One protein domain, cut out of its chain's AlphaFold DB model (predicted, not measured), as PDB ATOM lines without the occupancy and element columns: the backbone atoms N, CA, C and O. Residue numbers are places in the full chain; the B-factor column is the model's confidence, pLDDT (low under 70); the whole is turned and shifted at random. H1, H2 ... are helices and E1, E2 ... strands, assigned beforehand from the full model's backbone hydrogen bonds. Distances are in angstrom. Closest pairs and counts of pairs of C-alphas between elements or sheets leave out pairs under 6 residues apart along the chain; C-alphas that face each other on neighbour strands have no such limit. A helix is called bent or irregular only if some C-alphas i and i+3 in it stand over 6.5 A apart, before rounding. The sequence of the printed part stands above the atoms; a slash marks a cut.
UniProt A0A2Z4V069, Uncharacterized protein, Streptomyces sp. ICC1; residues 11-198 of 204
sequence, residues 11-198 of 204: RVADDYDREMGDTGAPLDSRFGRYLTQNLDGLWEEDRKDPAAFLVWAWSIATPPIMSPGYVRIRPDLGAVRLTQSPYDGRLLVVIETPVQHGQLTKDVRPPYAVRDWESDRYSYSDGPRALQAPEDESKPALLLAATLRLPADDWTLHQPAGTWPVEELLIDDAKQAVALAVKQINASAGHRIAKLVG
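AT A GLANCE: This is residues 11 to 198 of the 204 residues of an uncharacterized protein of Streptomyces sp. ICC1 (UniProt A0A2Z4V069). A small, strongly twisted three-stranded sheet, E2 E3 E4, has one face covered by H3 and the long helix H4, while its other face bears no named helix. H4 runs on past the sheet to H2, with H1 beyond it, and the long loop of residues 100 to 143 spreads out at the opposite end. The printed part has 188 residues, with four named helices and four named strands in the order H1 H2 H3 E1 E2 E3 E4 H4; the class is mixed, helices and strands, with under half of the residues in named elements. The sheet is antiparallel, in the order E2 - E3 - E4. The whole is only just compact, close to loose, with a radius of gyration of the C-alphas of 19.1 A, and elongated, spanning 63 by 41 by 26 A.

HOW THE PARTS SIT: E2, residues 79 to 84, E3, residues 91 to 99, and E4, residues 144 to 151, form a meander, each strand the antiparallel neighbour of the one before. In the hairpin E2 and E3, N 81 and O 94 are 2.8 A apart, within hydrogen-bond range; in the hairpin E3 and E4, N 95 and O 148 are 2.9 A apart. H3, residues 50 to 61, and H4, residues 167 to 196, are on the same face of the sheet, in two layers, helices over one face of a sheet. H3 lies over E2 at a height over the sheet of 7.4 A, with the closest C-alphas those of Val 55 and Leu 82, 5.3 A. H4, at a height of 8.3 A, runs slantwise to the strands, at 56 degrees to E4 on the local plane. H4 touches H3 with residues 174 to 178 alone, about perpendicular at 86 degrees; the closest C-alphas, of Ala 57 and Ala 174, are 5.7 A apart. H2, residues 30 to 37, touches H4 at Gly 32 and Ile 171, their closest C-alphas, 5.4 A. H1, residues 14 to 19, and H2 only just touch, with 3 pairs of C-alphas within 8 A, the closest those of Asp 17 and Arg 30, 5.6 A. E1, residues 71 to 73, pairs with no named strand; residues 11 to 12 pair antiparallel with its residues 71 to 72. In H1, H2 and H3 every O i to N i+4 pair is within hydrogen-bond range, in H4 24 of 26.

IN THESE COORDINATES: H1 begins at C-alpha 14, (-4.155, -21.774, 52.329). E3 measures 25.1 A, E4 23.3 A, E2 16.1 A and H3 15.9 A. H4 measures 41.0 A, ends at C-alpha 196, (-14.514, -48.508, 48.613), and is irregular: C-alphas 188 and 191 are 7.4 A apart, with a kink of 45 degrees near residue 189.

THE WHOLE: The two C-alphas farthest apart, of Pro 111 and Pro 165, are 63.1 A apart. The printed part has no cut. The long links are H2 to H3, E3 to E4 and E4 to H4. The mean pLDDT of the printed part is 90.5, with residues 22 to 27 and 124 to 126 under 70.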
ATOM      1  N   ARG A  11      -8.243 -31.046  50.943       95.56
ATOM      2  CA  ARG A  11      -7.779 -30.051  51.923       95.56
ATOM      3  C   ARG A  11      -7.542 -28.702  51.268       95.56
ATOM      4  O   ARG A  11      -7.134 -28.639  50.113       95.56
ATOM      5  N   VAL A  12      -7.725 -27.635  52.032       95.81
ATOM      6  CA  VAL A  12      -7.316 -26.293  51.612       95.81
ATOM      7  C   VAL A  12      -5.800 -26.157  51.782       95.81
ATOM      8  O   VAL A  12      -5.252 -26.576  52.801       95.81
ATOM      9  N   ALA A  13      -5.114 -25.591  50.791       92.25
ATOM     10  CA  ALA A  13      -3.686 -25.278  50.838       92.25
ATOM     11  C   ALA A  13      -3.449 -23.781  51.080       92.25
ATOM     12  O   ALA A  13      -2.700 -23.148  50.342       92.25
ATOM     13  N   ASP A  14      -4.099 -23.224  52.105       86.62
ATOM     14  CA  ASP A  14      -4.155 -21.774  52.329       86.62
ATOM     15  C   ASP A  14      -2.774 -21.162  52.605       86.62
ATOM     16  O   ASP A  14      -2.474 -20.081  52.112       86.62
ATOM     17  N   ASP A  15      -1.899 -21.874  53.322       85.12
ATOM     18  CA  ASP A  15      -0.536 -21.395  53.584       85.12
ATOM     19  C   ASP A  15       0.288 -21.318  52.289       85.12
ATOM     20  O   ASP A  15       0.883 -20.285  52.003       85.12
ATOM     21  N   TYR A  16       0.234 -22.355  51.443       83.94
ATOM     22  CA  TYR A  16       0.897 -22.350  50.131       83.94
ATOM     23  C   TYR A  16       0.320 -21.275  49.197       83.94
ATOM     24  O   TYR A  16       1.043 -20.648  48.428       83.94
ATOM     25  N   ASP A  17      -0.996 -21.073  49.242       85.12
ATOM     26  CA  ASP A  17      -1.694 -20.066  48.447       85.12
ATOM     27  C   ASP A  17      -1.306 -18.633  48.846       85.12
ATOM     28  O   ASP A  17      -1.130 -17.788  47.966       85.12
ATOM     29  N   ARG A  18      -1.111 -18.383  50.150       81.31
ATOM     30  CA  ARG A  18      -0.612 -17.111  50.698       81.31
ATOM     31  C   ARG A  18       0.879 -16.896  50.421       81.31
ATOM     32  O   ARG A  18       1.262 -15.800  50.030       81.31
ATOM     33  N   GLU A  19       1.717 -17.920  50.585       82.00
ATOM     34  CA  GLU A  19       3.169 -17.840  50.333       82.00
ATOM     35  C   GLU A  19       3.508 -17.542  48.868       82.00
ATOM     36  O   GLU A  19       4.496 -16.872  48.585       82.00
ATOM     37  N   MET A  20       2.682 -18.025  47.939       79.62
ATOM     38  CA  MET A  20       2.850 -17.786  46.502       79.62
ATOM     39  C   MET A  20       2.147 -16.498  46.022       79.62
ATOM     40  O   MET A  20       2.019 -16.276  44.813       79.62
ATOM     41  N   GLY A  21       1.667 -15.669  46.955       70.94
ATOM     42  CA  GLY A  21       1.253 -14.286  46.727       70.94
ATOM     43  C   GLY A  21       2.441 -13.397  46.345       70.94
ATOM     44  O   GLY A  21       3.500 -13.523  46.952       70.94
ATOM     45  N   ASP A  22       2.302 -12.490  45.371       61.22
ATOM     46  CA  ASP A  22       3.433 -11.678  44.876       61.22
ATOM     47  C   ASP A  22       3.867 -10.591  45.877       61.22
ATOM     48  O   ASP A  22       5.011 -10.138  45.863       61.22
ATOM     49  N   THR A  23       2.962 -10.163  46.758       64.31
ATOM     50  CA  THR A  23       3.166  -9.016  47.659       64.31
ATOM     51  C   THR A  23       3.201  -9.383  49.143       64.31
ATOM     52  O   THR A  23       3.475  -8.518  49.975       64.31
ATOM     53  N   GLY A  24       2.913 -10.640  49.506       54.81
ATOM     54  CA  GLY A  24       2.794 -11.077  50.905       54.81
ATOM     55  C   GLY A  24       1.646 -10.413  51.683       54.81
ATOM     56  O   GLY A  24       1.525 -10.614  52.893       54.81
ATOM     57  N   ALA A  25       0.798  -9.620  51.016       60.34
ATOM     58  CA  ALA A  25      -0.413  -9.079  51.608       60.34
ATOM     59  C   ALA A  25      -1.425 -10.220  51.829       60.34
ATOM     60  O   ALA A  25      -1.575 -11.064  50.947       60.34
ATOM     61  N   PRO A  26      -2.185 -10.236  52.943       52.69
ATOM     62  CA  PRO A  26      -3.198 -11.270  53.211       52.69
ATOM     63  C   PRO A  26      -4.231 -11.453  52.084       52.69
ATOM     64  O   PRO A  26      -4.872 -12.499  51.989       52.69
ATOM     65  N   LEU A  27      -4.373 -10.425  51.246       61.09
ATOM     66  CA  LEU A  27      -5.360 -10.277  50.183       61.09
ATOM     67  C   LEU A  27      -4.802 -10.618  48.789       61.09
ATOM     68  O   LEU A  27      -5.571 -10.798  47.851       61.09
ATOM     69  N   ASP A  28      -3.482 -10.778  48.646       74.50
ATOM     70  CA  ASP A  28      -2.832 -11.196  47.399       74.50
ATOM     71  C   ASP A  28      -2.578 -12.701  47.419       74.50
ATOM     72  O   ASP A  28      -1.457 -13.188  47.551       74.50
ATOM     73  N   SER A  29      -3.666 -13.453  47.332       84.94
ATOM     74  CA  SER A  29      -3.599 -14.903  47.213       84.94
ATOM     75  C   SER A  29      -3.722 -15.331  45.754       84.94
ATOM     76  O   SER A  29      -4.419 -14.677  44.968       84.94
ATOM     77  N   ARG A  30      -3.073 -16.436  45.365       91.56
ATOM     78  CA  ARG A  30      -3.222 -16.952  43.994       91.56
ATOM     79  C   ARG A  30      -4.681 -17.275  43.703       91.56
ATOM     80  O   ARG A  30      -5.165 -16.915  42.636       91.56
ATOM     81  N   PHE A  31      -5.386 -17.897  44.644       93.31
ATOM     82  CA  PHE A  31      -6.805 -18.191  44.491       93.31
ATOM     83  C   PHE A  31      -7.628 -16.923  44.231       93.31
ATOM     84  O   PHE A  31      -8.409 -16.900  43.285       93.31
ATOM     85  N   GLY A  32      -7.382 -15.843  44.982       92.12
ATOM     86  CA  GLY A  32      -8.028 -14.546  44.757       92.12
ATOM     87  C   GLY A  32      -7.836 -14.012  43.336       92.12
ATOM     88  O   GLY A  32      -8.807 -13.667  42.670       92.12
ATOM     89  N   ARG A  33      -6.602 -14.051  42.812       90.81
ATOM     90  CA  ARG A  33      -6.314 -13.644  41.425       90.81
ATOM     91  C   ARG A  33      -7.072 -14.484  40.398       90.81
ATOM     92  O   ARG A  33      -7.596 -13.940  39.430       90.81
ATOM     93  N   TYR A  34      -7.149 -15.797  40.614       94.12
ATOM     94  CA  TYR A  34      -7.917 -16.687  39.744       94.12
ATOM     95  C   TYR A  34      -9.424 -16.405  39.819       94.12
ATOM     96  O   TYR A  34     -10.082 -16.453  38.782       94.12
ATOM     97  N   LEU A  35      -9.972 -16.067  40.991       94.81
ATOM     98  CA  LEU A  35     -11.378 -15.671  41.131       94.81
ATOM     99  C   LEU A  35     -11.681 -14.408  40.320       94.81
ATOM    100  O   LEU A  35     -12.600 -14.428  39.504       94.81
ATOM    101  N   THR A  36     -10.875 -13.352  40.468       91.12
ATOM    102  CA  THR A  36     -11.060 -12.098  39.718       91.12
ATOM    103  C   THR A  36     -10.953 -12.325  38.204       91.12
ATOM    104  O   THR A  36     -11.772 -11.819  37.443       91.12
ATOM    105  N   GLN A  37      -9.999 -13.148  37.750       92.38
ATOM    106  CA  GLN A  37      -9.820 -13.473  36.325       92.38
ATOM    107  C   GLN A  37     -10.969 -14.288  35.716       92.38
ATOM    108  O   GLN A  37     -11.136 -14.277  34.499       92.38
ATOM    109  N   ASN A  38     -11.734 -15.011  36.535       94.00
ATOM    110  CA  ASN A  38     -12.814 -15.895  36.087       94.00
ATOM    111  C   ASN A  38     -14.201 -15.401  36.538       94.00
ATOM    112  O   ASN A  38     -15.167 -16.170  36.529       94.00
ATOM    113  N   LEU A  39     -14.316 -14.126  36.925       91.94
ATOM    114  CA  LEU A  39     -15.571 -13.537  37.397       91.94
ATOM    115  C   LEU A  39     -16.652 -13.503  36.306       91.94
ATOM    116  O   LEU A  39     -17.828 -13.667  36.616       91.94
ATOM    117  N   ASP A  40     -16.260 -13.381  35.035       90.75
ATOM    118  CA  ASP A  40     -17.177 -13.457  33.886       90.75
ATOM    119  C   ASP A  40     -17.890 -14.819  33.785       90.75
ATOM    120  O   ASP A  40     -18.939 -14.938  33.153       90.75
ATOM    121  N   GLY A  41     -17.339 -15.855  34.427       90.81
ATOM    122  CA  GLY A  41     -17.958 -17.173  34.544       90.81
ATOM    123  C   GLY A  41     -19.033 -17.280  35.631       90.81
ATOM    124  O   GLY A  41     -19.649 -18.336  35.736       90.81
ATOM    125  N   LEU A  42     -19.252 -16.233  36.437       93.44
ATOM    126  CA  LEU A  42     -20.267 -16.185  37.492       93.44
ATOM    127  C   LEU A  42     -21.394 -15.222  37.106       93.44
ATOM    128  O   LEU A  42     -21.254 -13.994  37.209       93.44
ATOM    129  N   TRP A  43     -22.527 -15.786  36.693       91.94
ATOM    130  CA  TRP A  43     -23.708 -15.018  36.305       91.94
ATOM    131  C   TRP A  43     -24.294 -14.256  37.496       91.94
ATOM    132  O   TRP A  43     -24.110 -14.645  38.649       91.94
ATOM    133  N   GLU A  44     -24.972 -13.134  37.242       90.75
ATOM    134  CA  GLU A  44     -25.459 -12.256  38.315       90.75
ATOM    135  C   GLU A  44     -26.474 -12.950  39.228       90.75
ATOM    136  O   GLU A  44     -26.449 -12.746  40.445       90.75
ATOM    137  N   GLU A  45     -27.332 -13.793  38.656       89.69
ATOM    138  CA  GLU A  45     -28.286 -14.633  39.374       89.69
ATOM    139  C   GLU A  45     -27.603 -15.621  40.334       89.69
ATOM    140  O   GLU A  45     -28.075 -15.812  41.458       89.69
ATOM    141  N   ASP A  46     -26.448 -16.161  39.944       93.12
ATOM    142  CA  ASP A  46     -25.710 -17.174  40.701       93.12
ATOM    143  C   ASP A  46     -24.928 -16.569  41.870       93.12
ATOM    144  O   ASP A  46     -24.591 -17.262  42.828       93.12
ATOM    145  N   ARG A  47     -24.677 -15.253  41.853       94.19
ATOM    146  CA  ARG A  47     -23.933 -14.556  42.920       94.19
ATOM    147  C   ARG A  47     -24.609 -14.652  44.282       94.19
ATOM    148  O   ARG A  47     -23.940 -14.478  45.297       94.19
ATOM    149  N   LYS A  48     -25.927 -14.869  44.316       95.00
ATOM    150  CA  LYS A  48     -26.718 -14.971  45.553       95.00
ATOM    151  C   LYS A  48     -27.159 -16.392  45.876       95.00
ATOM    152  O   LYS A  48     -27.573 -16.617  47.013       95.00
ATOM    153  N   ASP A  49     -27.081 -17.318  44.923       95.12
ATOM    154  CA  ASP A  49     -27.354 -18.736  45.158       95.12
ATOM    155  C   ASP A  49     -26.114 -19.391  45.797       95.12
ATOM    156  O   ASP A  49     -25.080 -19.519  45.138       95.12
ATOM    157  N   PRO A  50     -26.189 -19.841  47.067       96.56
ATOM    158  CA  PRO A  50     -25.069 -20.502  47.731       96.56
ATOM    159  C   PRO A  50     -24.533 -21.723  46.976       96.56
ATOM    160  O   PRO A  50     -23.330 -21.981  47.009       96.56
ATOM    161  N   ALA A  51     -25.406 -22.491  46.315       96.62
ATOM    162  CA  ALA A  51     -25.006 -23.702  45.610       96.62
ATOM    163  C   ALA A  51     -24.286 -23.364  44.300       96.62
ATOM    164  O   ALA A  51     -23.188 -23.878  44.073       96.62
ATOM    165  N   ALA A  52     -24.854 -22.478  43.479       96.50
ATOM    166  CA  ALA A  52     -24.231 -22.044  42.229       96.50
ATOM    167  C   ALA A  52     -22.895 -21.326  42.483       96.50
ATOM    168  O   ALA A  52     -21.875 -21.677  41.882       96.50
ATOM    169  N   PHE A  53     -22.860 -20.407  43.456       97.69
ATOM    170  CA  PHE A  53     -21.637 -19.712  43.861       97.69
ATOM    171  C   PHE A  53     -20.545 -20.688  44.316       97.69
ATOM    172  O   PHE A  53     -19.389 -20.574  43.904       97.69
ATOM    173  N   LEU A  54     -20.901 -21.684  45.135       98.31
ATOM    174  CA  LEU A  54     -19.954 -22.699  45.588       98.31
ATOM    175  C   LEU A  54     -19.439 -23.568  44.433       98.31
ATOM    176  O   LEU A  54     -18.246 -23.866  44.395       98.31
ATOM    177  N   VAL A  55     -20.299 -23.982  43.496       98.12
ATOM    178  CA  VAL A  55     -19.880 -24.756  42.313       98.12
ATOM    179  C   VAL A  55     -18.863 -23.968  41.487       98.12
ATOM    180  O   VAL A  55     -17.809 -24.509  41.145       98.12
ATOM    181  N   TRP A  56     -19.133 -22.685  41.233       98.06
ATOM    182  CA  TRP A  56     -18.203 -21.787  40.548       98.06
ATOM    183  C   TRP A  56     -16.870 -21.667  41.302       98.06
ATOM    184  O   TRP A  56     -15.819 -22.000  40.745       98.06
ATOM    185  N   ALA A  57     -16.897 -21.298  42.587       98.19
ATOM    186  CA  ALA A  57     -15.687 -21.115  43.390       98.19
ATOM    187  C   ALA A  57     -14.859 -22.408  43.495       98.19
ATOM    188  O   ALA A  57     -13.631 -22.376  43.392       98.19
ATOM    189  N   TRP A  58     -15.517 -23.563  43.648       98.62
ATOM    190  CA  TRP A  58     -14.864 -24.873  43.685       98.62
ATOM    191  C   TRP A  58     -14.180 -25.220  42.362       98.62
ATOM    192  O   TRP A  58     -13.058 -25.732  42.367       98.62
ATOM    193  N   SER A  59     -14.833 -24.933  41.230       98.06
ATOM    194  CA  SER A  59     -14.263 -25.196  39.905       98.06
ATOM    195  C   SER A  59     -12.953 -24.434  39.689       98.06
ATOM    196  O   SER A  59     -12.000 -24.994  39.155       98.06
ATOM    197  N   ILE A  60     -12.872 -23.198  40.191       98.06
ATOM    198  CA  ILE A  60     -11.663 -22.371  40.137       98.06
ATOM    199  C   ILE A  60     -10.617 -22.879  41.129       98.06
ATOM    200  O   ILE A  60      -9.438 -22.960  40.799       98.06
ATOM    201  N   ALA A  61     -11.036 -23.257  42.339       97.88
ATOM    202  CA  ALA A  61     -10.145 -23.722  43.401       97.88
ATOM    203  C   ALA A  61      -9.444 -25.059  43.089       97.88
ATOM    204  O   ALA A  61      -8.504 -25.436  43.796       97.88
ATOM    205  N   THR A  62      -9.893 -25.788  42.064       97.25
ATOM    206  CA  THR A  62      -9.411 -27.129  41.707       97.25
ATOM    207  C   THR A  62      -8.811 -27.172  40.292       97.25
ATOM    208  O   THR A  62      -9.069 -26.294  39.465       97.25
ATOM    209  N   PRO A  63      -7.970 -28.178  39.971       92.94
ATOM    210  CA  PRO A  63      -7.556 -28.424  38.593       92.94
ATOM    211  C   PRO A  63      -8.758 -28.739  37.680       92.94
ATOM    212  O   PRO A  63      -9.725 -29.349  38.135       92.94
ATOM    213  N   PRO A  64      -8.687 -28.402  36.378       93.00
ATOM    214  CA  PRO A  64      -7.515 -27.881  35.674       93.00
ATOM    215  C   PRO A  64      -7.358 -26.355  35.736       93.00
ATOM    216  O   PRO A  64      -6.343 -25.864  35.252       93.00
ATOM    217  N   ILE A  65      -8.319 -25.613  36.305       95.31
ATOM    218  CA  ILE A  65      -8.293 -24.143  36.288       95.31
ATOM    219  C   ILE A  65      -7.107 -23.639  37.106       95.31
ATOM    220  O   ILE A  65      -6.219 -22.992  36.560       95.31
ATOM    221  N   MET A  66      -7.035 -23.996  38.388       93.31
ATOM    222  CA  MET A  66      -5.895 -23.642  39.226       93.31
ATOM    223  C   MET A  66      -4.989 -24.855  39.424       93.31
ATOM    224  O   MET A  66      -5.381 -25.863  40.013       93.31
ATOM    225  N   SER A  67      -3.738 -24.745  38.966       89.62
ATOM    226  CA  SER A  67      -2.699 -25.747  39.206       89.62
ATOM    227  C   SER A  67      -1.399 -25.105  39.711       89.62
ATOM    228  O   SER A  67      -0.911 -24.127  39.141       89.62
ATOM    229  N   PRO A  68      -0.806 -25.610  40.799       88.81
ATOM    230  CA  PRO A  68      -1.432 -26.475  41.791       88.81
ATOM    231  C   PRO A  68      -2.661 -25.767  42.434       88.81
ATOM    232  O   PRO A  68      -2.532 -24.619  42.841       88.81
ATOM    233  N   GLY A  69      -3.808 -26.448  42.578       93.19
ATOM    234  CA  GLY A  69      -5.073 -25.858  43.076       93.19
ATOM    235  C   GLY A  69      -5.079 -25.384  44.536       93.19
ATOM    236  O   GLY A  69      -4.316 -25.902  45.356       93.19
ATOM    237  N   TYR A  70      -5.963 -24.432  44.856       95.81
ATOM    238  CA  TYR A  70      -6.239 -23.971  46.226       95.81
ATOM    239  C   TYR A  70      -6.766 -25.110  47.102       95.81
ATOM    240  O   TYR A  70      -6.343 -25.283  48.247       95.81
ATOM    241  N   VAL A  71      -7.628 -25.952  46.530       97.38
ATOM    242  CA  VAL A  71      -8.008 -27.240  47.104       97.38
ATOM    243  C   VAL A  71      -7.086 -28.319  46.549       97.38
ATOM    244  O   VAL A  71      -6.978 -28.534  45.340       97.38
ATOM    245  N   ARG A  72      -6.425 -29.043  47.451       95.19
ATOM    246  CA  ARG A  72      -5.716 -30.283  47.134       95.19
ATOM    247  C   ARG A  72      -6.695 -31.433  47.196       95.19
ATOM    248  O   ARG A  72      -7.376 -31.594  48.205       95.19
ATOM    249  N   ILE A  73      -6.689 -32.249  46.156       94.81
ATOM    250  CA  ILE A  73      -7.387 -33.530  46.107       94.81
ATOM    251  C   ILE A  73      -6.382 -34.623  46.485       94.81
ATOM    252  O   ILE A  73      -5.197 -34.515  46.152       94.81
ATOM    253  N   ARG A  74      -6.839 -35.637  47.222       93.44
ATOM    254  CA  ARG A  74      -6.021 -36.788  47.604       93.44
ATOM    255  C   ARG A  74      -5.500 -37.492  46.337       93.44
ATOM    256  O   ARG A  74      -6.299 -37.702  45.425       93.44
ATOM    257  N   PRO A  75      -4.199 -37.823  46.237       91.31
ATOM    258  CA  PRO A  75      -3.583 -38.176  44.952       91.31
ATOM    259  C   PRO A  75      -4.167 -39.408  44.254       91.31
ATOM    260  O   PRO A  75      -4.164 -39.470  43.031       91.31
ATOM    261  N   ASP A  76      -4.657 -40.384  45.013       90.88
ATOM    262  CA  ASP A  76      -5.271 -41.626  44.529       90.88
ATOM    263  C   ASP A  76      -6.694 -41.435  43.970       90.88
ATOM    264  O   ASP A  76      -7.272 -42.383  43.443       90.88
ATOM    265  N   LEU A  77      -7.283 -40.240  44.083       93.88
ATOM    266  CA  LEU A  77      -8.591 -39.920  43.513       93.88
ATOM    267  C   LEU A  77      -8.440 -39.337  42.107       93.88
ATOM    268  O   LEU A  77      -7.550 -38.533  41.845       93.88
ATOM    269  N   GLY A  78      -9.365 -39.687  41.213       92.94
ATOM    270  CA  GLY A  78      -9.402 -39.140  39.858       92.94
ATOM    271  C   GLY A  78      -9.922 -37.703  39.833       92.94
ATOM    272  O   GLY A  78      -9.355 -36.843  39.163       92.94
ATOM    273  N   ALA A  79     -10.992 -37.426  40.582       94.62
ATOM    274  CA  ALA A  79     -11.552 -36.084  40.707       94.62
ATOM    275  C   ALA A  79     -12.469 -35.950  41.929       94.62
ATOM    276  O   ALA A  79     -13.099 -36.913  42.366       94.62
ATOM    277  N   VAL A  80     -12.610 -34.716  42.415       97.88
ATOM    278  CA  VAL A  80     -13.677 -34.302  43.335       97.88
ATOM    279  C   VAL A  80     -14.305 -33.034  42.768       97.88
ATOM    280  O   VAL A  80     -13.663 -31.985  42.715       97.88
ATOM    281  N   ARG A  81     -15.553 -33.133  42.310       98.00
ATOM    282  CA  ARG A  81     -16.300 -32.041  41.677       98.00
ATOM    283  C   ARG A  81     -17.553 -31.720  42.479       98.00
ATOM    284  O   ARG A  81     -18.182 -32.615  43.044       98.00
ATOM    285  N   LEU A  82     -17.934 -30.451  42.463       98.25
ATOM    286  CA  LEU A  82     -19.257 -30.001  42.875       98.25
ATOM    287  C   LEU A  82     -20.058 -29.660  41.623       98.25
ATOM    288  O   LEU A  82     -19.527 -29.067  40.688       98.25
ATOM    289  N   THR A  83     -21.318 -30.081  41.582       96.94
ATOM    290  CA  THR A  83     -22.230 -29.826  40.456       96.94
ATOM    291  C   THR A  83     -23.631 -29.553  40.980       96.94
ATOM    292  O   THR A  83     -23.963 -30.003  42.074       96.94
ATOM    293  N   GLN A  84     -24.470 -28.877  40.200       94.56
ATOM    294  CA  GLN A  84     -25.909 -28.831  40.454       94.56
ATOM    295  C   GLN A  84     -26.634 -29.845  39.568       94.56
ATOM    296  O   GLN A  84     -26.281 -30.070  38.408       94.56
ATOM    297  N   SER A  85     -27.645 -30.489  40.137       92.38
ATOM    298  CA  SER A  85     -28.555 -31.357  39.401       92.38
ATOM    299  C   SER A  85     -29.358 -30.528  38.390       92.38
ATOM    300  O   SER A  85     -30.022 -29.571  38.788       92.38
ATOM    301  N   PRO A  86     -29.373 -30.894  37.095       88.31
ATOM    302  CA  PRO A  86     -30.111 -30.137  36.082       88.31
ATOM    303  C   PRO A  86     -31.634 -30.280  36.218       88.31
ATOM    304  O   PRO A  86     -32.376 -29.552  35.569       88.31
ATOM    305  N   TYR A  87     -32.109 -31.236  37.023       89.69
ATOM    306  CA  TYR A  87     -33.536 -31.521  37.181       89.69
ATOM    307  C   TYR A  87     -34.185 -30.722  38.311       89.69
ATOM    308  O   TYR A  87     -35.359 -30.379  38.220       89.69
ATOM    309  N   ASP A  88     -33.444 -30.466  39.385       89.88
ATOM    310  CA  ASP A  88     -33.985 -29.887  40.619       89.88
ATOM    311  C   ASP A  88     -33.031 -28.906  41.317       89.88
ATOM    312  O   ASP A  88     -33.321 -28.458  42.423       89.88
ATOM    313  N   GLY A  89     -31.899 -28.566  40.694       88.88
ATOM    314  CA  GLY A  89     -30.949 -27.566  41.191       88.88
ATOM    315  C   GLY A  89     -30.146 -27.988  42.424       88.88
ATOM    316  O   GLY A  89     -29.318 -27.213  42.901       88.88
ATOM    317  N   ARG A  90     -30.347 -29.207  42.947       93.56
ATOM    318  CA  ARG A  90     -29.675 -29.672  44.167       93.56
ATOM    319  C   ARG A  90     -28.166 -29.781  43.988       93.56
ATOM    320  O   ARG A  90     -27.694 -30.265  42.958       93.56
ATOM    321  N   LEU A  91     -27.419 -29.386  45.018       97.38
ATOM    322  CA  LEU A  91     -25.966 -29.528  45.058       97.38
ATOM    323  C   LEU A  91     -25.584 -31.008  45.190       97.38
ATOM    324  O   LEU A  91     -26.078 -31.729  46.059       97.38
ATOM    325  N   LEU A  92     -24.666 -31.446  44.337       97.88
ATOM    326  CA  LEU A  92     -24.128 -32.796  44.307       97.88
ATOM    327  C   LEU A  92     -22.609 -32.765  44.450       97.88
ATOM    328  O   LEU A  92     -21.917 -32.035  43.736       97.88
ATOM    329  N   VAL A  93     -22.097 -33.652  45.297       98.12
ATOM    330  CA  VAL A  93     -20.679 -34.013  45.343       98.12
ATOM    331  C   VAL A  93     -20.459 -35.204  44.426       98.12
ATOM    332  O   VAL A  93     -21.134 -36.226  44.558       98.12
ATOM    333  N   VAL A  94     -19.506 -35.086  43.507       98.06
ATOM    334  CA  VAL A  94     -19.127 -36.148  42.573       98.06
ATOM    335  C   VAL A  94     -17.662 -36.494  42.799       98.06
ATOM    336  O   VAL A  94     -16.788 -35.653  42.605       98.06
ATOM    337  N   ILE A  95     -17.396 -37.729  43.214       98.06
ATOM    338  CA  ILE A  95     -16.043 -38.228  43.473       98.06
ATOM    339  C   ILE A  95     -15.764 -39.381  42.523       98.06
ATOM    340  O   ILE A  95     -16.480 -40.381  42.529       98.06
ATOM    341  N   GLU A  96     -14.718 -39.237  41.722       96.94
ATOM    342  CA  GLU A  96     -14.209 -40.273  40.830       96.94
ATOM    343  C   GLU A  96     -12.996 -40.922  41.496       96.94
ATOM    344  O   GLU A  96     -12.048 -40.235  41.880       96.94
ATOM    345  N   THR A  97     -13.016 -42.245  41.641       94.25
ATOM    346  CA  THR A  97     -11.901 -43.007  42.209       94.25
ATOM    347  C   THR A  97     -11.562 -44.200  41.313       94.25
ATOM    348  O   THR A  97     -12.463 -44.965  40.945       94.25
ATOM    349  N   PRO A  98     -10.289 -44.362  40.918       94.19
ATOM    350  CA  PRO A  98      -9.796 -45.599  40.336       94.19
ATOM    351  C   PRO A  98     -10.033 -46.773  41.293       94.19
ATOM    352  O   PRO A  98      -9.773 -46.672  42.490       94.19
ATOM    353  N   VAL A  99     -10.512 -47.892  40.761       90.94
ATOM    354  CA  VAL A  99     -10.688 -49.141  41.506       90.94
ATOM    355  C   VAL A  99      -9.741 -50.160  40.906       90.94
ATOM    356  O   VAL A  99      -9.852 -50.495  39.727       90.94
ATOM    357  N   GLN A 100      -8.812 -50.661  41.712       89.06
ATOM    358  CA  GLN A 100      -7.940 -51.735  41.268       89.06
ATOM    359  C   GLN A 100      -8.756 -53.023  41.202       89.06
ATOM    360  O   GLN A 100      -9.369 -53.433  42.190       89.06
ATOM    361  N   HIS A 101      -8.774 -53.705  40.058       87.81
ATOM    362  CA  HIS A 101      -9.497 -54.969  39.918       87.81
ATOM    363  C   HIS A 101      -8.992 -56.038  40.907       87.81
ATOM    364  O   HIS A 101      -9.727 -56.963  41.257       87.81
ATOM    365  N   GLY A 102      -7.758 -55.906  41.416       84.38
ATOM    366  CA  GLY A 102      -7.235 -56.701  42.533       84.38
ATOM    367  C   GLY A 102      -8.010 -56.558  43.855       84.38
ATOM    368  O   GLY A 102      -7.917 -57.448  44.701       84.38
ATOM    369  N   GLN A 103      -8.799 -55.494  44.026       83.50
ATOM    370  CA  GLN A 103      -9.665 -55.249  45.188       83.50
ATOM    371  C   GLN A 103     -11.024 -55.951  45.071       83.50
ATOM    372  O   GLN A 103     -11.707 -56.147  46.073       83.50
ATOM    373  N   LEU A 104     -11.420 -56.370  43.865       84.50
ATOM    374  CA  LEU A 104     -12.681 -57.075  43.662       84.50
ATOM    375  C   LEU A 104     -12.653 -58.478  44.284       84.50
ATOM    376  O   LEU A 104     -11.586 -59.085  44.453       84.50
ATOM    377  N   THR A 105     -13.829 -59.039  44.577       85.44
ATOM    378  CA  THR A 105     -13.944 -60.438  45.012       85.44
ATOM    379  C   THR A 105     -13.441 -61.377  43.916       85.44
ATOM    380  O   THR A 105     -13.531 -61.081  42.725       85.44
ATOM    381  N   LYS A 106     -12.851 -62.512  44.306       85.38
ATOM    382  CA  LYS A 106     -12.161 -63.414  43.368       85.38
ATOM    383  C   LYS A 106     -13.055 -63.864  42.204       85.38
ATOM    384  O   LYS A 106     -12.556 -63.977  41.090       85.38
ATOM    385  N   ASP A 107     -14.347 -64.055  42.460       88.81
ATOM    386  CA  ASP A 107     -15.314 -64.577  41.487       88.81
ATOM    387  C   ASP A 107     -15.721 -63.563  40.407       88.81
ATOM    388  O   ASP A 107     -16.258 -63.959  39.376       88.81
ATOM    389  N   VAL A 108     -15.447 -62.268  40.610       86.50
ATOM    390  CA  VAL A 108     -15.733 -61.209  39.622       86.50
ATOM    391  C   VAL A 108     -14.469 -60.637  38.973       86.50
ATOM    392  O   VAL A 108     -14.557 -59.758  38.117       86.50
ATOM    393  N   ARG A 109     -13.279 -61.110  39.368       86.75
ATOM    394  CA  ARG A 109     -12.020 -60.685  38.739       86.75
ATOM    395  C   ARG A 109     -11.946 -61.199  37.298       86.75
ATOM    396  O   ARG A 109     -12.427 -62.300  37.026       86.75
ATOM    397  N   PRO A 110     -11.289 -60.462  36.383       84.94
ATOM    398  CA  PRO A 110     -11.031 -60.958  35.037       84.94
ATOM    399  C   PRO A 110     -10.329 -62.325  35.089       84.94
ATOM    400  O   PRO A 110      -9.284 -62.441  35.734       84.94
ATOM    401  N   PRO A 111     -10.854 -63.366  34.415       87.31
ATOM    402  CA  PRO A 111     -10.250 -64.699  34.433       87.31
ATOM    403  C   PRO A 111      -9.022 -64.814  33.509       87.31
ATOM    404  O   PRO A 111      -8.500 -65.908  33.305       87.31
ATOM    405  N   TYR A 112      -8.567 -63.702  32.927       88.44
ATOM    406  CA  TYR A 112      -7.455 -63.609  31.985       88.44
ATOM    407  C   TYR A 112      -6.467 -62.519  32.420       88.44
ATOM    408  O   TYR A 112      -6.802 -61.621  33.190       88.44
ATOM    409  N   ALA A 113      -5.226 -62.608  31.935       89.31
ATOM    410  CA  ALA A 113      -4.165 -61.681  32.312       89.31
ATOM    411  C   ALA A 113      -4.402 -60.287  31.706       89.31
ATOM    412  O   ALA A 113      -4.281 -60.103  30.495       89.31
ATOM    413  N   VAL A 114      -4.699 -59.316  32.567       93.94
ATOM    414  CA  VAL A 114      -4.771 -57.883  32.254       93.94
ATOM    415  C   VAL A 114      -3.981 -57.089  33.282       93.94
ATOM    416  O   VAL A 114      -3.784 -57.545  34.409       93.94
ATOM    417  N   ARG A 115      -3.504 -55.913  32.877       94.38
ATOM    418  CA  ARG A 115      -2.922 -54.928  33.792       94.38
ATOM    419  C   ARG A 115      -4.011 -54.096  34.466       94.38
ATOM    420  O   ARG A 115      -5.113 -53.965  33.937       94.38
ATOM    421  N   ASP A 116      -3.638 -53.510  35.595       93.25
ATOM    422  CA  ASP A 116      -4.482 -52.677  36.451       93.25
ATOM    423  C   ASP A 116      -3.929 -51.245  36.521       93.25
ATOM    424  O   ASP A 116      -2.884 -50.951  35.939       93.25
ATOM    425  N   TRP A 117      -4.580 -50.376  37.289       94.06
ATOM    426  CA  TRP A 117      -3.996 -49.111  37.728       94.06
ATOM    427  C   TRP A 117      -2.662 -49.321  38.454       94.06
ATOM    428  O   TRP A 117      -2.558 -50.143  39.369       94.06
ATOM    429  N   GLU A 118      -1.654 -48.530  38.094       92.12
ATOM    430  CA  GLU A 118      -0.323 -48.560  38.697       92.12
ATOM    431  C   GLU A 118      -0.125 -47.360  39.619       92.12
ATOM    432  O   GLU A 118      -0.511 -46.243  39.289       92.12
ATOM    433  N   SER A 119       0.501 -47.569  40.775       88.25
ATOM    434  CA  SER A 119       0.918 -46.447  41.615       88.25
ATOM    435  C   SER A 119       2.076 -45.699  40.965       88.25
ATOM    436  O   SER A 119       3.050 -46.321  40.534       88.25
ATOM    437  N   ASP A 120       1.996 -44.371  40.969       84.25
ATOM    438  CA  ASP A 120       3.088 -43.501  40.554       84.25
ATOM    439  C   ASP A 120       4.341 -43.807  41.387       84.25
ATOM    440  O   ASP A 120       4.364 -43.703  42.621       84.25
ATOM    441  N   ARG A 121       5.392 -44.232  40.684       76.69
ATOM    442  CA  ARG A 121       6.668 -44.656  41.269       76.69
ATOM    443  C   ARG A 121       7.518 -43.472  41.720       76.69
ATOM    444  O   ARG A 121       8.447 -43.678  42.495       76.69
ATOM    445  N   TYR A 122       7.192 -42.260  41.271       77.94
ATOM    446  CA  TYR A 122       7.877 -41.019  41.625       77.94
ATOM    447  C   TYR A 122       7.186 -40.258  42.764       77.94
ATOM    448  O   TYR A 122       7.644 -39.187  43.162       77.94
ATOM    449  N   SER A 123       6.112 -40.808  43.335       74.38
ATOM    450  CA  SER A 123       5.477 -40.247  44.524       74.38
ATOM    451  C   SER A 123       6.346 -40.504  45.766       74.38
ATOM    452  O   SER A 123       6.381 -41.612  46.301       74.38
ATOM    453  N   TYR A 124       7.069 -39.473  46.218       65.75
ATOM    454  CA  TYR A 124       7.970 -39.520  47.384       65.75
ATOM    455  C   TYR A 124       7.275 -39.293  48.743       65.75
ATOM    456  O   TYR A 124       7.957 -39.101  49.747       65.75
ATOM    457  N   SER A 125       5.940 -39.265  48.801       66.31
ATOM    458  CA  SER A 125       5.198 -39.049  50.051       66.31
ATOM    459  C   SER A 125       4.781 -40.359  50.715       66.31
ATOM    460  O   SER A 125       4.281 -41.261  50.039       66.31
ATOM    461  N   ASP A 126       4.883 -40.414  52.043       64.25
ATOM    462  CA  ASP A 126       4.190 -41.410  52.857       64.25
ATOM    463  C   ASP A 126       2.681 -41.105  52.820       64.25
ATOM    464  O   ASP A 126       2.231 -40.050  53.267       64.25
ATOM    465  N   GLY A 127       1.892 -41.976  52.183       73.75
ATOM    466  CA  GLY A 127       0.448 -41.787  52.015       73.75
ATOM    467  C   GLY A 127      -0.108 -42.331  50.692       73.75
ATOM    468  O   GLY A 127       0.591 -43.046  49.966       73.75
ATOM    469  N   PRO A 128      -1.375 -42.003  50.370       82.56
ATOM    470  CA  PRO A 128      -2.027 -42.401  49.129       82.56
ATOM    471  C   PRO A 128      -1.259 -41.874  47.918       82.56
ATOM    472  O   PRO A 128      -0.945 -40.684  47.830       82.56
ATOM    473  N   ARG A 129      -0.957 -42.776  46.983       86.94
ATOM    474  CA  ARG A 129      -0.204 -42.471  45.764       86.94
ATOM    475  C   ARG A 129      -1.151 -42.262  44.603       86.94
ATOM    476  O   ARG A 129      -2.167 -42.946  44.509       86.94
ATOM    477  N   ALA A 130      -0.773 -41.367  43.697       88.88
ATOM    478  CA  ALA A 130      -1.488 -41.226  42.442       88.88
ATOM    479  C   ALA A 130      -1.525 -42.561  41.696       88.88
ATOM    480  O   ALA A 130      -0.532 -43.294  41.668       88.88
ATOM    481  N   LEU A 131      -2.688 -42.879  41.135       90.94
ATOM    482  CA  LEU A 131      -2.892 -44.053  40.301       90.94
ATOM    483  C   LEU A 131      -2.912 -43.615  38.840       90.94
ATOM    484  O   LEU A 131      -3.635 -42.691  38.469       90.94
ATOM    485  N   GLN A 132      -2.116 -44.286  38.019       92.75
ATOM    486  CA  GLN A 132      -1.973 -44.008  36.597       92.75
ATOM    487  C   GLN A 132      -2.223 -45.265  35.772       92.75
ATOM    488  O   GLN A 132      -2.079 -46.393  36.254       92.75
ATOM    489  N   ALA A 133      -2.630 -45.072  34.519       93.50
ATOM    490  CA  ALA A 133      -2.688 -46.173  33.572       93.50
ATOM    491  C   ALA A 133      -1.278 -46.781  33.401       93.50
ATOM    492  O   ALA A 133      -0.285 -46.056  33.526       93.50
ATOM    493  N   PRO A 134      -1.166 -48.089  33.117       93.12
ATOM    494  CA  PRO A 134       0.112 -48.704  32.799       93.12
ATOM    495  C   PRO A 134       0.855 -47.979  31.678       93.12
ATOM    496  O   PRO A 134       0.304 -47.794  30.599       93.12
ATOM    497  N   GLU A 135       2.126 -47.643  31.905       91.00
ATOM    498  CA  GLU A 135       2.969 -46.999  30.884       91.00
ATOM    499  C   GLU A 135       3.266 -47.927  29.696       91.00
ATOM    500  O   GLU A 135       3.423 -47.484  28.563       91.00
ATOM    501  N   ASP A 136       3.369 -49.233  29.957       89.75
ATOM    502  CA  ASP A 136       3.617 -50.234  28.924       89.75
ATOM    503  C   ASP A 136       2.294 -50.838  28.428       89.75
ATOM    504  O   ASP A 136       1.697 -51.725  29.050       89.75
ATOM    505  N   GLU A 137       1.877 -50.349  27.263       90.94
ATOM    506  CA  GLU A 137       0.657 -50.732  26.549       90.94
ATOM    507  C   GLU A 137       0.814 -52.008  25.696       90.94
ATOM    508  O   GLU A 137      -0.102 -52.384  24.966       90.94
ATOM    509  N   SER A 138       1.941 -52.733  25.783       94.31
ATOM    510  CA  SER A 138       2.122 -54.004  25.049       94.31
ATOM    511  C   SER A 138       1.184 -55.128  25.512       94.31
ATOM    512  O   SER A 138       1.094 -56.179  24.870       94.31
ATOM    513  N   LYS A 139       0.483 -54.927  26.634       92.62
ATOM    514  CA  LYS A 139      -0.474 -55.863  27.229       92.62
ATOM    515  C   LYS A 139      -1.815 -55.166  27.454       92.62
ATOM    516  O   LYS A 139      -1.824 -53.989  27.805       92.62
ATOM    517  N   PRO A 140      -2.941 -55.891  27.342       94.75
ATOM    518  CA  PRO A 140      -4.243 -55.324  27.662       94.75
ATOM    519  C   PRO A 140      -4.308 -54.885  29.131       94.75
ATOM    520  O   PRO A 140      -3.819 -55.585  30.025       94.75
ATOM    521  N   ALA A 141      -4.952 -53.747  29.376       94.81
ATOM    522  CA  ALA A 141      -5.264 -53.234  30.705       94.81
ATOM    523  C   ALA A 141      -6.784 -53.148  30.893       94.81
ATOM    524  O   ALA A 141      -7.507 -52.799  29.958       94.81
ATOM    525  N   LEU A 142      -7.266 -53.461  32.095       93.94
ATOM    526  CA  LEU A 142      -8.644 -53.212  32.510       93.94
ATOM    527  C   LEU A 142      -8.626 -52.173  33.627       93.94
ATOM    528  O   LEU A 142      -8.262 -52.481  34.757       93.94
ATOM    529  N   LEU A 143      -9.046 -50.954  33.305       94.38
ATOM    530  CA  LEU A 143      -9.039 -49.829  34.233       94.38
ATOM    531  C   LEU A 143     -10.465 -49.554  34.706       94.38
ATOM    532  O   LEU A 143     -11.297 -49.060  33.946       94.38
ATOM    533  N   LEU A 144     -10.760 -49.910  35.955       93.25
ATOM    534  CA  LEU A 144     -12.071 -49.679  36.555       93.25
ATOM    535  C   LEU A 144     -12.075 -48.358  37.318       93.25
ATOM    536  O   LEU A 144     -11.090 -47.991  37.955       93.25
ATOM    537  N   ALA A 145     -13.197 -47.654  37.291       93.88
ATOM    538  CA  ALA A 145     -13.409 -46.472  38.109       93.88
ATOM    539  C   ALA A 145     -14.808 -46.517  38.716       93.88
ATOM    540  O   ALA A 145     -15.761 -46.987  38.089       93.88
ATOM    541  N   ALA A 146     -14.930 -46.006  39.932       94.19
ATOM    542  CA  ALA A 146     -16.199 -45.790  40.595       94.19
ATOM    543  C   ALA A 146     -16.478 -44.289  40.676       94.19
ATOM    544  O   ALA A 146     -15.588 -43.485  40.959       94.19
ATOM    545  N   THR A 147     -17.731 -43.911  40.432       96.81
ATOM    546  CA  THR A 147     -18.213 -42.544  40.638       96.81
ATOM    547  C   THR A 147     -19.212 -42.546  41.780       96.81
ATOM    548  O   THR A 147     -20.309 -43.091  41.656       96.81
ATOM    549  N   LEU A 148     -18.844 -41.918  42.892       95.94
ATOM    550  CA  LEU A 148     -19.743 -41.691  44.012       95.94
ATOM    551  C   LEU A 148     -20.425 -40.332  43.830       95.94
ATOM    552  O   LEU A 148     -19.755 -39.302  43.792       95.94
ATOM    553  N   ARG A 149     -21.756 -40.335  43.717       96.00
ATOM    554  CA  ARG A 149     -22.583 -39.121  43.663       96.00
ATOM    555  C   ARG A 149     -23.380 -39.010  44.952       96.00
ATOM    556  O   ARG A 149     -24.175 -39.900  45.247       96.00
ATOM    557  N   LEU A 150     -23.172 -37.939  45.707       96.12
ATOM    558  CA  LEU A 150     -23.853 -37.701  46.978       96.12
ATOM    559  C   LEU A 150     -24.634 -36.387  46.911       96.12
ATOM    560  O   LEU A 150     -24.041 -35.376  46.530       96.12
ATOM    561  N   PRO A 151     -25.926 -36.372  47.282       96.31
ATOM    562  CA  PRO A 151     -26.620 -35.118  47.528       96.31
ATOM    563  C   PRO A 151     -26.005 -34.411  48.740       96.31
ATOM    564  O   PRO A 151     -25.615 -35.063  49.710       96.31
ATOM    565  N   ALA A 152     -25.930 -33.087  48.669       95.56
ATOM    566  CA  ALA A 152     -25.468 -32.205  49.741       95.56
ATOM    567  C   ALA A 152     -26.644 -31.442  50.386       95.56
ATOM    568  O   ALA A 152     -26.492 -30.308  50.834       95.56
ATOM    569  N   ASP A 153     -27.831 -32.057  50.397       90.75
ATOM    570  CA  ASP A 153     -29.095 -31.435  50.818       90.75
ATOM    571  C   ASP A 153     -29.086 -30.994  52.295       90.75
ATOM    572  O   ASP A 153     -29.804 -30.075  52.681       90.75
ATOM    573  N   ASP A 154     -28.277 -31.646  53.131       93.00
ATOM    574  CA  ASP A 154     -28.128 -31.366  54.561       93.00
ATOM    575  C   ASP A 154     -26.997 -30.374  54.876       93.00
ATOM    576  O   ASP A 154     -26.739 -30.062  56.044       93.00
ATOM    577  N   TRP A 155     -26.307 -29.853  53.858       96.12
ATOM    578  CA  TRP A 155     -25.222 -28.907  54.070       96.12
ATOM    579  C   TRP A 155     -25.778 -27.518  54.358       96.12
ATOM    580  O   TRP A 155     -26.507 -26.924  53.569       96.12
ATOM    581  N   THR A 156     -25.350 -26.939  55.476       96.19
ATOM    582  CA  THR A 156     -25.447 -25.491  55.662       96.19
ATOM    583  C   THR A 156     -24.372 -24.846  54.796       96.19
ATOM    584  O   THR A 156     -23.196 -24.984  55.115       96.19
ATOM    585  N   LEU A 157     -24.755 -24.214  53.686       96.31
ATOM    586  CA  LEU A 157     -23.826 -23.554  52.766       96.31
ATOM    587  C   LEU A 157     -23.486 -22.135  53.236       96.31
ATOM    588  O   LEU A 157     -24.273 -21.492  53.931       96.31
ATOM    589  N   HIS A 158     -22.308 -21.648  52.840       97.00
ATOM    590  CA  HIS A 158     -21.945 -20.241  53.017       97.00
ATOM    591  C   HIS A 158     -22.860 -19.377  52.154       97.00
ATOM    592  O   HIS A 158     -22.985 -19.636  50.959       97.00
ATOM    593  N   GLN A 159     -23.485 -18.361  52.746       97.25
ATOM    594  CA  GLN A 159     -24.316 -17.423  52.002       97.25
ATOM    595  C   GLN A 159     -23.426 -16.303  51.443       97.25
ATOM    596  O   GLN A 159     -22.972 -15.473  52.235       97.25
ATOM    597  N   PRO A 160     -23.192 -16.234  50.119       95.88
ATOM    598  CA  PRO A 160     -22.438 -15.133  49.535       95.88
ATOM    599  C   PRO A 160     -23.198 -13.813  49.695       95.88
ATOM    600  O   PRO A 160     -24.435 -13.777  49.632       95.88
ATOM    601  N   ALA A 161     -22.456 -12.715  49.849       92.62
ATOM    602  CA  ALA A 161     -23.017 -11.368  49.901       92.62
ATOM    603  C   ALA A 161     -23.732 -10.995  48.589       92.62
ATOM    604  O   ALA A 161     -24.679 -10.206  48.580       92.62
ATOM    605  N   GLY A 162     -23.269 -11.558  47.467       88.31
ATOM    606  CA  GLY A 162     -23.836 -11.399  46.126       88.31
ATOM    607  C   GLY A 162     -23.612 -10.036  45.470       88.31
ATOM    608  O   GLY A 162     -23.895  -9.863  44.286       88.31
ATOM    609  N   THR A 163     -23.077  -9.073  46.218       90.31
ATOM    610  CA  THR A 163     -22.566  -7.796  45.718       90.31
ATOM    611  C   THR A 163     -21.300  -7.450  46.481       90.31
ATOM    612  O   THR A 163     -21.344  -7.292  47.702       90.31
ATOM    613  N   TRP A 164     -20.191  -7.295  45.761       90.88
ATOM    614  CA  TRP A 164     -18.879  -7.048  46.349       90.88
ATOM    615  C   TRP A 164     -18.392  -5.660  45.927       90.88
ATOM    616  O   TRP A 164     -17.937  -5.497  44.797       90.88
ATOM    617  N   PRO A 165     -18.535  -4.631  46.785       84.38
ATOM    618  CA  PRO A 165     -18.046  -3.285  46.473       84.38
ATOM    619  C   PRO A 165     -16.519  -3.223  46.335       84.38
ATOM    620  O   PRO A 165     -16.002  -2.272  45.754       84.38
ATOM    621  N   VAL A 166     -15.818  -4.217  46.881       85.50
ATOM    622  CA  VAL A 166     -14.372  -4.412  46.780       85.50
ATOM    623  C   VAL A 166     -14.089  -5.907  46.580       85.50
ATOM    624  O   VAL A 166     -14.858  -6.743  47.071       85.50
ATOM    625  N   GLU A 167     -13.033  -6.250  45.836       85.31
ATOM    626  CA  GLU A 167     -12.716  -7.633  45.426       85.31
ATOM    627  C   GLU A 167     -12.460  -8.563  46.619       85.31
ATOM    628  O   GLU A 167     -12.777  -9.749  46.580       85.31
ATOM    629  N   GLU A 168     -11.956  -8.021  47.720       87.25
ATOM    630  CA  GLU A 168     -11.637  -8.749  48.944       87.25
ATOM    631  C   GLU A 168     -12.848  -9.492  49.511       87.25
ATOM    632  O   GLU A 168     -12.723 -10.625  49.967       87.25
ATOM    633  N   LEU A 169     -14.037  -8.893  49.423       90.56
ATOM    634  CA  LEU A 169     -15.259  -9.511  49.937       90.56
ATOM    635  C   LEU A 169     -15.683 -10.725  49.097       90.56
ATOM    636  O   LEU A 169     -16.220 -11.685  49.644       90.56
ATOM    637  N   LEU A 170     -15.416 -10.707  47.785       92.94
ATOM    638  CA  LEU A 170     -15.631 -11.867  46.914       92.94
ATOM    639  C   LEU A 170     -14.677 -13.000  47.293       92.94
ATOM    640  O   LEU A 170     -15.082 -14.161  47.377       92.94
ATOM    641  N   ILE A 171     -13.407 -12.658  47.519       93.81
ATOM    642  CA  ILE A 171     -12.364 -13.619  47.881       93.81
ATOM    643  C   ILE A 171     -12.695 -14.267  49.230       93.81
ATOM    644  O   ILE A 171     -12.620 -15.492  49.351       93.81
ATOM    645  N   ASP A 172     -13.110 -13.478  50.220       93.69
ATOM    646  CA  ASP A 172     -13.500 -13.975  51.539       93.69
ATOM    647  C   ASP A 172     -14.722 -14.901  51.467       93.69
ATOM    648  O   ASP A 172     -14.709 -15.973  52.082       93.69
ATOM    649  N   ASP A 173     -15.746 -14.540  50.685       96.19
ATOM    650  CA  ASP A 173     -16.915 -15.396  50.458       96.19
ATOM    651  C   ASP A 173     -16.517 -16.731  49.813       96.19
ATOM    652  O   ASP A 173     -16.926 -17.804  50.268       96.19
ATOM    653  N   ALA A 174     -15.679 -16.688  48.775       97.00
ATOM    654  CA  ALA A 174     -15.222 -17.883  48.074       97.00
ATOM    655  C   ALA A 174     -14.376 -18.792  48.978       97.00
ATOM    656  O   ALA A 174     -14.584 -20.009  49.001       97.00
ATOM    657  N   LYS A 175     -13.453 -18.226  49.769       96.25
ATOM    658  CA  LYS A 175     -12.635 -18.988  50.724       96.25
ATOM    659  C   LYS A 175     -13.492 -19.660  51.792       96.25
ATOM    660  O   LYS A 175     -13.285 -20.842  52.073       96.25
ATOM    661  N   GLN A 176     -14.473 -18.952  52.352       97.12
ATOM    662  CA  GLN A 176     -15.391 -19.513  53.348       97.12
ATOM    663  C   GLN A 176     -16.250 -20.639  52.762       97.12
ATOM    664  O   GLN A 176     -16.325 -21.722  53.352       97.12
ATOM    665  N   ALA A 177     -16.829 -20.428  51.576       98.25
ATOM    666  CA  ALA A 177     -17.620 -21.439  50.878       98.25
ATOM    667  C   ALA A 177     -16.801 -22.712  50.600       98.25
ATOM    668  O   ALA A 177     -17.229 -23.821  50.938       98.25
ATOM    669  N   VAL A 178     -15.589 -22.563  50.057       98.44
ATOM    670  CA  VAL A 178     -14.695 -23.686  49.742       98.44
ATOM    671  C   VAL A 178     -14.222 -24.413  51.002       98.44
ATOM    672  O   VAL A 178     -14.241 -25.643  51.039       98.44
ATOM    673  N   ALA A 179     -13.830 -23.690  52.055       98.00
ATOM    674  CA  ALA A 179     -13.392 -24.301  53.311       98.00
ATOM    675  C   ALA A 179     -14.506 -25.138  53.958       98.00
ATOM    676  O   ALA A 179     -14.261 -26.244  54.452       98.00
ATOM    677  N   LEU A 180     -15.745 -24.640  53.909       98.06
ATOM    678  CA  LEU A 180     -16.910 -25.366  54.395       98.06
ATOM    679  C   LEU A 180     -17.175 -26.625  53.563       98.06
ATOM    680  O   LEU A 180     -17.355 -27.699  54.136       98.06
ATOM    681  N   ALA A 181     -17.111 -26.528  52.234       98.44
ATOM    682  CA  ALA A 181     -17.250 -27.684  51.353       98.44
ATOM    683  C   ALA A 181     -16.171 -28.745  51.618       98.44
ATOM    684  O   ALA A 181     -16.501 -29.917  51.768       98.44
ATOM    685  N   VAL A 182     -14.900 -28.356  51.777       98.38
ATOM    686  CA  VAL A 182     -13.808 -29.280  52.140       98.38
ATOM    687  C   VAL A 182     -14.140 -30.060  53.414       98.38
ATOM    688  O   VAL A 182     -14.016 -31.287  53.444       98.38
ATOM    689  N   LYS A 183     -14.609 -29.366  54.458       97.81
ATOM    690  CA  LYS A 183     -15.017 -30.003  55.716       97.81
ATOM    691  C   LYS A 183     -16.154 -31.008  55.493       97.81
ATOM    692  O   LYS A 183     -16.070 -32.135  55.982       97.81
ATOM    693  N   GLN A 184     -17.192 -30.614  54.756       98.00
ATOM    694  CA  GLN A 184     -18.381 -31.441  54.545       98.00
ATOM    695  C   GLN A 184     -18.125 -32.642  53.620       98.00
ATOM    696  O   GLN A 184     -18.652 -33.731  53.858       98.00
ATOM    697  N   ILE A 185     -17.265 -32.495  52.609       98.19
ATOM    698  CA  ILE A 185     -16.838 -33.596  51.732       98.19
ATOM    699  C   ILE A 185     -16.110 -34.662  52.548       98.19
ATOM    700  O   ILE A 185     -16.464 -35.836  52.471       98.19
ATOM    701  N   ASN A 186     -15.130 -34.270  53.365       97.69
ATOM    702  CA  ASN A 186     -14.382 -35.229  54.178       97.69
ATOM    703  C   ASN A 186     -15.291 -35.942  55.190       97.69
ATOM    704  O   ASN A 186     -15.201 -37.157  55.347       97.69
ATOM    705  N   ALA A 187     -16.216 -35.212  55.825       96.31
ATOM    706  CA  ALA A 187     -17.160 -35.788  56.782       96.31
ATOM    707  C   ALA A 187     -18.152 -36.770  56.132       96.31
ATOM    708  O   ALA A 187     -18.413 -37.843  56.674       96.31
ATOM    709  N   SER A 188     -18.704 -36.419  54.969       95.19
ATOM    710  CA  SER A 188     -19.762 -37.208  54.332       95.19
ATOM    711  C   SER A 188     -19.219 -38.328  53.441       95.19
ATOM    712  O   SER A 188     -19.770 -39.429  53.419       95.19
ATOM    713  N   ALA A 189     -18.142 -38.093  52.695       96.31
ATOM    714  CA  ALA A 189     -17.620 -39.043  51.717       96.31
ATOM    715  C   ALA A 189     -16.377 -39.802  52.191       96.31
ATOM    716  O   ALA A 189     -16.130 -40.892  51.679       96.31
ATOM    717  N   GLY A 190     -15.630 -39.279  53.171       94.81
ATOM    718  CA  GLY A 190     -14.341 -39.830  53.605       94.81
ATOM    719  C   GLY A 190     -14.388 -41.329  53.892       94.81
ATOM    720  O   GLY A 190     -13.734 -42.111  53.210       94.81
ATOM    721  N   HIS A 191     -15.244 -41.748  54.827       94.12
ATOM    722  CA  HIS A 191     -15.415 -43.168  55.169       94.12
ATOM    723  C   HIS A 191     -15.979 -44.018  54.020       94.12
ATOM    724  O   HIS A 191     -15.666 -45.199  53.897       94.12
ATOM    725  N   ARG A 192     -16.827 -43.441  53.157       93.88
ATOM    726  CA  ARG A 192     -17.411 -44.169  52.017       93.88
ATOM    727  C   ARG A 192     -16.327 -44.535  51.008       93.88
ATOM    728  O   ARG A 192     -16.273 -45.676  50.559       93.88
ATOM    729  N   ILE A 193     -15.449 -43.583  50.706       92.62
ATOM    730  CA  ILE A 193     -14.300 -43.805  49.831       92.62
ATOM    731  C   ILE A 193     -13.280 -44.728  50.499       92.62
ATOM    732  O   ILE A 193     -12.838 -45.670  49.853       92.62
ATOM    733  N   ALA A 194     -12.964 -44.537  51.784       89.50
ATOM    734  CA  ALA A 194     -12.032 -45.399  52.517       89.50
ATOM    735  C   ALA A 194     -12.435 -46.886  52.466       89.50
ATOM    736  O   ALA A 194     -11.595 -47.757  52.234       89.50
ATOM    737  N   LYS A 195     -13.734 -47.182  52.609       87.56
ATOM    738  CA  LYS A 195     -14.274 -48.541  52.436       87.56
ATOM    739  C   LYS A 195     -14.183 -49.028  50.998       87.56
ATOM    740  O   LYS A 195     -13.772 -50.161  50.777       87.56
ATOM    741  N   LEU A 196     -14.539 -48.177  50.037       85.00
ATOM    742  CA  LEU A 196     -14.514 -48.508  48.613       85.00
ATOM    743  C   LEU A 196     -13.111 -48.900  48.129       85.00
ATOM    744  O   LEU A 196     -12.984 -49.851  47.362       85.00
ATOM    745  N   VAL A 197     -12.069 -48.213  48.607       82.81
ATOM    746  CA  VAL A 197     -10.669 -48.498  48.242       82.81
ATOM    747  C   VAL A 197      -9.987 -49.509  49.176       82.81
ATOM    748  O   VAL A 197      -8.783 -49.736  49.075       82.81
ATOM    749  N   GLY A 198     -10.738 -50.139  50.088       72.88
ATOM    750  CA  GLY A 198     -10.247 -51.211  50.959       72.88
ATOM    751  C   GLY A 198      -9.357 -50.775  52.131       72.88
ATOM    752  O   GLY A 198      -8.803 -51.641  52.806       72.88
TER     753      GLY A 198